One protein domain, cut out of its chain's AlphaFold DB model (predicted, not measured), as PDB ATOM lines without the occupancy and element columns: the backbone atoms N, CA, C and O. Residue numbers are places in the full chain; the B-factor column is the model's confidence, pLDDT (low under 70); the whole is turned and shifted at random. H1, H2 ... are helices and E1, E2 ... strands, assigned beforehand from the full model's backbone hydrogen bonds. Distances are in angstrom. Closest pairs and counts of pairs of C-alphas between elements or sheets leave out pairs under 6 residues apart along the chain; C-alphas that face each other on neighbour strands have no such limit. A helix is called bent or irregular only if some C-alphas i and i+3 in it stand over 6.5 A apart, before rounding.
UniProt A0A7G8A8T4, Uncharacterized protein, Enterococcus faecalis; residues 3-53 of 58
ATOM      1  N   LYS A   3    -149.251  47.088  89.218       61.28
ATOM      2  CA  LYS A   3    -150.396  47.523  88.387       61.28
ATOM      3  C   LYS A   3    -150.019  47.781  86.917       61.28
ATOM      4  O   LYS A   3    -150.840  47.618  86.026       61.28
ATOM      5  N   ASN A   4    -148.757  48.127  86.674       66.94
ATOM      6  CA  ASN A   4    -148.254  48.582  85.377       66.94
ATOM      7  C   ASN A   4    -147.765  47.408  84.509       66.94
ATOM      8  O   ASN A   4    -147.705  47.519  83.291       66.94
ATOM      9  N   GLN A   5    -147.433  46.276  85.136       74.56
ATOM     10  CA  GLN A   5    -146.903  45.087  84.461       74.56
ATOM     11  C   GLN A   5    -147.981  44.389  83.626       74.56
ATOM     12  O   GLN A   5    -147.748  44.061  82.469       74.56
ATOM     13  N   SER A   6    -149.196  44.244  84.162       80.44
ATOM     14  CA  SER A   6    -150.322  43.663  83.417       80.44
ATOM     15  C   SER A   6    -150.689  44.488  82.183       80.44
ATOM     16  O   SER A   6    -150.991  43.928  81.138       80.44
ATOM     17  N   PHE A   7    -150.605  45.816  82.279       89.06
ATOM     18  CA  PHE A   7    -150.869  46.710  81.153       89.06
ATOM     19  C   PHE A   7    -149.822  46.562  80.036       89.06
ATOM     20  O   PHE A   7    -150.180  46.470  78.863       89.06
ATOM     21  N   LEU A   8    -148.537  46.451  80.396       89.19
ATOM     22  CA  LEU A   8    -147.456  46.203  79.437       89.19
ATOM     23  C   LEU A   8    -147.586  44.840  78.747       89.19
ATOM     24  O   LEU A   8    -147.347  44.744  77.547       89.19
ATOM     25  N   LEU A   9    -148.009  43.803  79.475       91.94
ATOM     26  CA  LEU A   9    -148.237  42.472  78.905       91.94
ATOM     27  C   LEU A   9    -149.394  42.465  77.899       91.94
ATOM     28  O   LEU A   9    -149.275  41.865  76.833       91.94
ATOM     29  N   VAL A  10    -150.485  43.175  78.201       91.69
ATOM     30  CA  VAL A  10    -151.620  43.322  77.277       91.69
ATOM     31  C   VAL A  10    -151.177  44.026  75.996       91.69
ATOM     32  O   VAL A  10    -151.389  43.493  74.908       91.69
ATOM     33  N   ILE A  11    -150.484  45.162  76.102       94.06
ATOM     34  CA  ILE A  11    -149.970  45.886  74.929       94.06
ATOM     35  C   ILE A  11    -148.987  45.023  74.131       94.06
ATOM     36  O   ILE A  11    -149.100  44.935  72.910       94.06
ATOM     37  N   GLY A  12    -148.065  44.343  74.813       93.69
ATOM     38  CA  GLY A  12    -147.104  43.446  74.178       93.69
ATOM     39  C   GLY A  12    -147.784  42.326  73.391       93.69
ATOM     40  O   GLY A  12    -147.388  42.052  72.264       93.69
ATOM     41  N   SER A  13    -148.852  41.733  73.936       93.12
ATOM     42  CA  SER A  13    -149.609  40.676  73.252       93.12
ATOM     43  C   SER A  13    -150.331  41.169  71.994       93.12
ATOM     44  O   SER A  13    -150.339  40.469  70.985       93.12
ATOM     45  N   ILE A  14    -150.868  42.393  72.017       92.88
ATOM     46  CA  ILE A  14    -151.533  43.008  70.862       92.88
ATOM     47  C   ILE A  14    -150.509  43.295  69.763       92.88
ATOM     48  O   ILE A  14    -150.729  42.932  68.609       92.88
ATOM     49  N   ILE A  15    -149.369  43.892  70.121       94.56
ATOM     50  CA  ILE A  15    -148.283  44.167  69.173       94.56
ATOM     51  C   ILE A  15    -147.767  42.859  68.567       94.56
ATOM     52  O   ILE A  15    -147.609  42.767  67.352       94.56
ATOM     53  N   LEU A  16    -147.557  41.830  69.389       93.06
ATOM     54  CA  LEU A  16    -147.086  40.528  68.926       93.06
ATOM     55  C   LEU A  16    -148.103  39.849  67.998       93.06
ATOM     56  O   LEU A  16    -147.711  39.269  66.988       93.06
ATOM     57  N   GLY A  17    -149.399  39.975  68.298       92.44
ATOM     58  CA  GLY A  17    -150.479  39.510  67.432       92.44
ATOM     59  C   GLY A  17    -150.480  40.216  66.077       92.44
ATOM     60  O   GLY A  17    -150.558  39.553  65.047       92.44
ATOM     61  N   ILE A  18    -150.315  41.542  66.057       90.69
ATOM     62  CA  ILE A  18    -150.238  42.321  64.812       90.69
ATOM     63  C   ILE A  18    -149.005  41.916  63.996       90.69
ATOM     64  O   ILE A  18    -149.132  41.669  62.802       90.69
ATOM     65  N   ILE A  19    -147.831  41.796  64.625       91.62
ATOM     66  CA  ILE A  19    -146.587  41.400  63.942       91.62
ATOM     67  C   ILE A  19    -146.703  39.981  63.372       91.62
ATOM     68  O   ILE A  19    -146.340  39.757  62.220       91.62
ATOM     69  N   GLY A  20    -147.228  39.031  64.151       87.12
ATOM     70  CA  GLY A  20    -147.386  37.640  63.720       87.12
ATOM     71  C   GLY A  20    -148.444  37.456  62.632       87.12
ATOM     72  O   GLY A  20    -148.313  36.570  61.791       87.12
ATOM     73  N   PHE A  21    -149.468  38.309  62.612       89.12
ATOM     74  CA  PHE A  21    -150.546  38.252  61.626       89.12
ATOM     75  C   PHE A  21    -150.258  39.087  60.365       89.12
ATOM     76  O   PHE A  21    -150.899  38.888  59.333       89.12
ATOM     77  N   LEU A  22    -149.257  39.975  60.395       86.56
ATOM     78  CA  LEU A  22    -148.902  40.855  59.279       86.56
ATOM     79  C   LEU A  22    -148.611  40.110  57.957       86.56
ATOM     80  O   LEU A  22    -149.164  40.516  56.934       86.56
ATOM     81  N   PRO A  23    -147.838  39.001  57.928       81.00
ATOM     82  CA  PRO A  23    -147.609  38.242  56.694       81.00
ATOM     83  C   PRO A  23    -148.903  37.659  56.102       81.00
ATOM     84  O   PRO A  23    -149.082  37.614  54.882       81.00
ATOM     85  N   SER A  24    -149.840  37.254  56.965       85.44
ATOM     86  CA  SER A  24    -151.150  36.747  56.552       85.44
ATOM     87  C   SER A  24    -152.052  37.861  56.018       85.44
ATOM     88  O   SER A  24    -152.708  37.647  55.001       85.44
ATOM     89  N   LEU A  25    -152.045  39.063  56.616       84.19
ATOM     90  CA  LEU A  25    -152.748  40.223  56.042       84.19
ATOM     91  C   LEU A  25    -152.238  40.550  54.644       84.19
ATOM     92  O   LEU A  25    -153.050  40.763  53.753       84.19
ATOM     93  N   LEU A  26    -150.918  40.586  54.444       80.50
ATOM     94  CA  LEU A  26    -150.330  40.885  53.133       80.50
ATOM     95  C   LEU A  26    -150.787  39.879  52.066       80.50
ATOM     96  O   LEU A  26    -151.053  40.268  50.932       80.50
ATOM     97  N   THR A  27    -150.960  38.613  52.459       79.19
ATOM     98  CA  THR A  27    -151.506  37.558  51.593       79.19
ATOM     99  C   THR A  27    -152.989  37.791  51.269       79.19
ATOM    100  O   THR A  27    -153.390  37.683  50.115       79.19
ATOM    101  N   ILE A  28    -153.813  38.141  52.267       80.19
ATOM    102  CA  ILE A  28    -155.263  38.373  52.097       80.19
ATOM    103  C   ILE A  28    -155.542  39.641  51.284       80.19
ATOM    104  O   ILE A  28    -156.456  39.665  50.464       80.19
ATOM    105  N   LEU A  29    -154.748  40.691  51.497       81.81
ATOM    106  CA  LEU A  29    -154.858  41.965  50.787       81.81
ATOM    107  C   LEU A  29    -154.421  41.864  49.317       81.81
ATOM    108  O   LEU A  29    -154.499  42.857  48.599       81.81
ATOM    109  N   GLY A  30    -153.976  40.686  48.867       68.31
ATOM    110  CA  GLY A  30    -153.611  40.448  47.476       68.31
ATOM    111  C   GLY A  30    -152.450  41.324  47.026       68.31
ATOM    112  O   GLY A  30    -152.412  41.718  45.863       68.31
ATOM    113  N   VAL A  31    -151.533  41.667  47.944       68.81
ATOM    114  CA  VAL A  31    -150.299  42.369  47.579       68.81
ATOM    115  C   VAL A  31    -149.577  41.476  46.583       68.81
ATOM    116  O   VAL A  31    -149.150  40.380  46.943       68.81
ATOM    117  N   ASP A  32    -149.527  41.930  45.329       65.69
ATOM    118  CA  ASP A  32    -149.083  41.141  44.182       65.69
ATOM    119  C   ASP A  32    -147.647  40.670  44.433       65.69
ATOM    120  O   ASP A  32    -146.678  41.438  44.384       65.69
ATOM    121  N   SER A  33    -147.510  39.407  44.825       69.00
ATOM    122  CA  SER A  33    -146.212  38.805  45.037       69.00
ATOM    123  C   SER A  33    -145.587  38.628  43.664       69.00
ATOM    124  O   SER A  33    -146.132  37.926  42.817       69.00
ATOM    125  N   LYS A  34    -144.405  39.220  43.455       75.38
ATOM    126  CA  LYS A  34    -143.644  39.137  42.192       75.38
ATOM    127  C   LYS A  34    -143.358  37.706  41.717       75.38
ATOM    128  O   LYS A  34    -142.873  37.508  40.610       75.38
ATOM    129  N   VAL A  35    -143.643  36.721  42.562       80.56
ATOM    130  CA  VAL A  35    -143.475  35.292  42.346       80.56
ATOM    131  C   VAL A  35    -144.812  34.593  42.581       80.56
ATOM    132  O   VAL A  35    -145.473  34.824  43.595       80.56
ATOM    133  N   LYS A  36    -145.192  33.715  41.653       85.25
ATOM    134  CA  LYS A  36    -146.352  32.821  41.743       85.25
ATOM    135  C   LYS A  36    -145.898  31.367  41.744       85.25
ATOM    136  O   LYS A  36    -144.804  31.047  41.286       85.25
ATOM    137  N   LEU A  37    -146.742  30.478  42.260       86.12
ATOM    138  CA  LEU A  37    -146.508  29.036  42.168       86.12
ATOM    139  C   LEU A  37    -146.442  28.608  40.701       86.12
ATOM    140  O   LEU A  37    -147.302  28.984  39.902       86.12
ATOM    141  N   ASN A  38    -145.434  27.809  40.356       89.88
ATOM    142  CA  ASN A  38    -145.296  27.265  39.014       89.88
ATOM    143  C   ASN A  38    -146.341  26.154  38.794       89.88
ATOM    144  O   ASN A  38    -146.226  25.090  39.406       89.88
ATOM    145  N   PRO A  39    -147.331  26.321  37.895       88.62
ATOM    146  CA  PRO A  39    -148.311  25.269  37.617       88.62
ATOM    147  C   PRO A  39    -147.675  24.024  36.979       88.62
ATOM    148  O   PRO A  39    -148.292  22.963  36.957       88.62
ATOM    149  N   LYS A  40    -146.445  24.143  36.463       91.62
ATOM    150  CA  LYS A  40    -145.671  23.049  35.868       91.62
ATOM    151  C   LYS A  40    -144.702  22.388  36.846       91.62
ATOM    152  O   LYS A  40    -143.974  21.498  36.425       91.62
ATOM    153  N   TYR A  41    -144.701  22.774  38.124       91.44
ATOM    154  CA  TYR A  41    -143.734  22.290  39.117       91.44
ATOM    155  C   TYR A  41    -143.611  20.757  39.168       91.44
ATOM    156  O   TYR A  41    -142.525  20.222  39.330       91.44
ATOM    157  N   TYR A  42    -144.717  20.037  38.969       92.62
ATOM    158  CA  TYR A  42    -144.728  18.573  39.017       92.62
ATOM    159  C   TYR A  42    -144.478  17.889  37.663       92.62
ATOM    160  O   TYR A  42    -144.517  16.663  37.588       92.62
ATOM    161  N   ASN A  43    -144.219  18.647  36.593       92.81
ATOM    162  CA  ASN A  43    -144.016  18.085  35.256       92.81
ATOM    163  C   ASN A  43    -142.601  17.534  35.059       92.81
ATOM    164  O   ASN A  43    -142.415  16.589  34.295       92.81
ATOM    165  N   SER A  44    -141.597  18.111  35.723       90.81
ATOM    166  CA  SER A  44    -140.228  17.596  35.702       90.81
ATOM    167  C   SER A  44    -139.491  17.950  36.991       90.81
ATOM    168  O   SER A  44    -139.884  18.868  37.705       90.81
ATOM    169  N   LYS A  45    -138.421  17.211  37.303       87.00
ATOM    170  CA  LYS A  45    -137.640  17.410  38.537       87.00
ATOM    171  C   LYS A  45    -136.925  18.762  38.592       87.00
ATOM    172  O   LYS A  45    -136.578  19.205  39.681       87.00
ATOM    173  N   ASP A  46    -136.710  19.379  37.436       91.94
ATOM    174  CA  ASP A  46    -135.917  20.598  37.290       91.94
ATOM    175  C   ASP A  46    -136.789  21.867  37.274       91.94
ATOM    176  O   ASP A  46    -136.271  22.980  37.186       91.94
ATOM    177  N   GLU A  47    -138.116  21.723  37.357       89.31
ATOM    178  CA  GLU A  47    -139.036  22.857  37.373       89.31
ATOM    179  C   GLU A  47    -138.979  23.579  38.732       89.31
ATOM    180  O   GLU A  47    -139.117  22.950  39.787       89.31
ATOM    181  N   PRO A  48    -138.809  24.912  38.754       90.69
ATOM    182  CA  PRO A  48    -138.770  25.666  40.000       90.69
ATOM    183  C   PRO A  48    -140.162  25.736  40.639       90.69
ATOM    184  O   PRO A  48    -141.173  25.810  39.940       90.69
ATOM    185  N   LEU A  49    -140.217  25.760  41.977       90.31
ATOM    186  CA  LEU A  49    -141.472  25.857  42.743       90.31
ATOM    187  C   LEU A  49    -142.204  27.185  42.502       90.31
ATOM    188  O   LEU A  49    -143.434  27.225  42.456       90.31
ATOM    189  N   PHE A  50    -141.443  28.261  42.313       91.62
ATOM    190  CA  PHE A  50    -141.959  29.600  42.063       91.62
ATOM    191  C   PHE A  50    -141.426  30.136  40.733       91.62
ATOM    192  O   PHE A  50    -140.267  29.915  40.388       91.62
ATOM    193  N   VAL A  51    -142.275  30.854  40.004       89.81
ATOM    194  CA  VAL A  51    -141.945  31.567  38.763       89.81
ATOM    195  C   VAL A  51    -142.318  33.034  38.910       89.81
ATOM    196  O   VAL A  51    -143.292  33.367  39.584       89.81
ATOM    197  N   GLU A  52    -141.539  33.916  38.292       85.44
ATOM    198  CA  GLU A  52    -141.842  35.345  38.301       85.44
ATOM    199  C   GLU A  52    -143.117  35.644  37.517       85.44
ATOM    200  O   GLU A  52    -143.397  35.055  36.464       85.44
ATOM    201  N   ASP A  53    -143.902  36.576  38.043       72.31
ATOM    202  CA  ASP A  53    -145.141  36.983  37.415       72.31
ATOM    203  C   ASP A  53    -144.830  37.911  36.233       72.31
ATOM    204  O   ASP A  53    -144.433  39.068  36.399       72.31
TER     205      ASP A  53
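This is residues 3 to 53 of the 58 residues of an uncharacterized protein of Enterococcus faecalis (UniProt A0A7G8A8T4). What does the model look like at first sight? A small two-stranded hairpin, E1 and E2 with the loop of residues 38 to 49 between them, makes a head at one end of a long kinked helix, H1, which sticks out free as a shaft and makes most of the length. What is it made of? The printed part has 51 residues, with one named helix and two named strands in the order H1, E1, E2; the sheet has the order E1, E2 and is antiparallel, and the class is mostly helix. How is it shaped? It is extended, a rod spanning 61 by 21 by 11 A, with a radius of gyration of the C-alphas of 19.2 A.

Where are the strands? E1 is residues 35 to 37, with C-alpha 35 at (-143.475, 35.292, 42.346). E2 is residues 50 to 52, ending with C-alpha 52 at (-141.842, 35.345, 38.301). Where is the helix? H1 is residues 3 to 28 and measures 37.7 A from first to last C-alpha, beginning with C-alpha 3 at (-150.396, 47.523, 88.387).

How do the strands pair? E1 and E2 form a hairpin of antiparallel neighbours, with 138 degrees between their N-to-C directions. The C-alphas of Val 35 and Glu 52 face each other at 4.4 A. N 36 and O 51 are within hydrogen-bond range at 2.8 A, and so are N 51 and O 36 at 2.8 A. How does the helix stand to them? H1 and E2 are apart, with no C-alpha of the one within 8 A of the other. Residues 3 to 31, of which 3 to 28 belong to H1, stand free. Is the helix straight? H1 has a kink of 42 degrees near residue 22 and is irregular, with C-alphas 20 and 23 lying 7.1 A apart. Of its O i to N i+4 pairs, 19 of 22 are within hydrogen-bond range.

How far does it reach? The two C-alphas farthest apart are those of Lys 3 and Ser 44, at 61.4 A. Which links are long, and is there a cut? The link from E1 to E2 is long, with 12 residues, and the link from H1 to E1 is short, with 6. The printed part has no cut from residue 3 to residue 53. Where is confidence low? The mean pLDDT of the printed part is 85.1, and residues 3 to 4 and 30 to 33 are under 70.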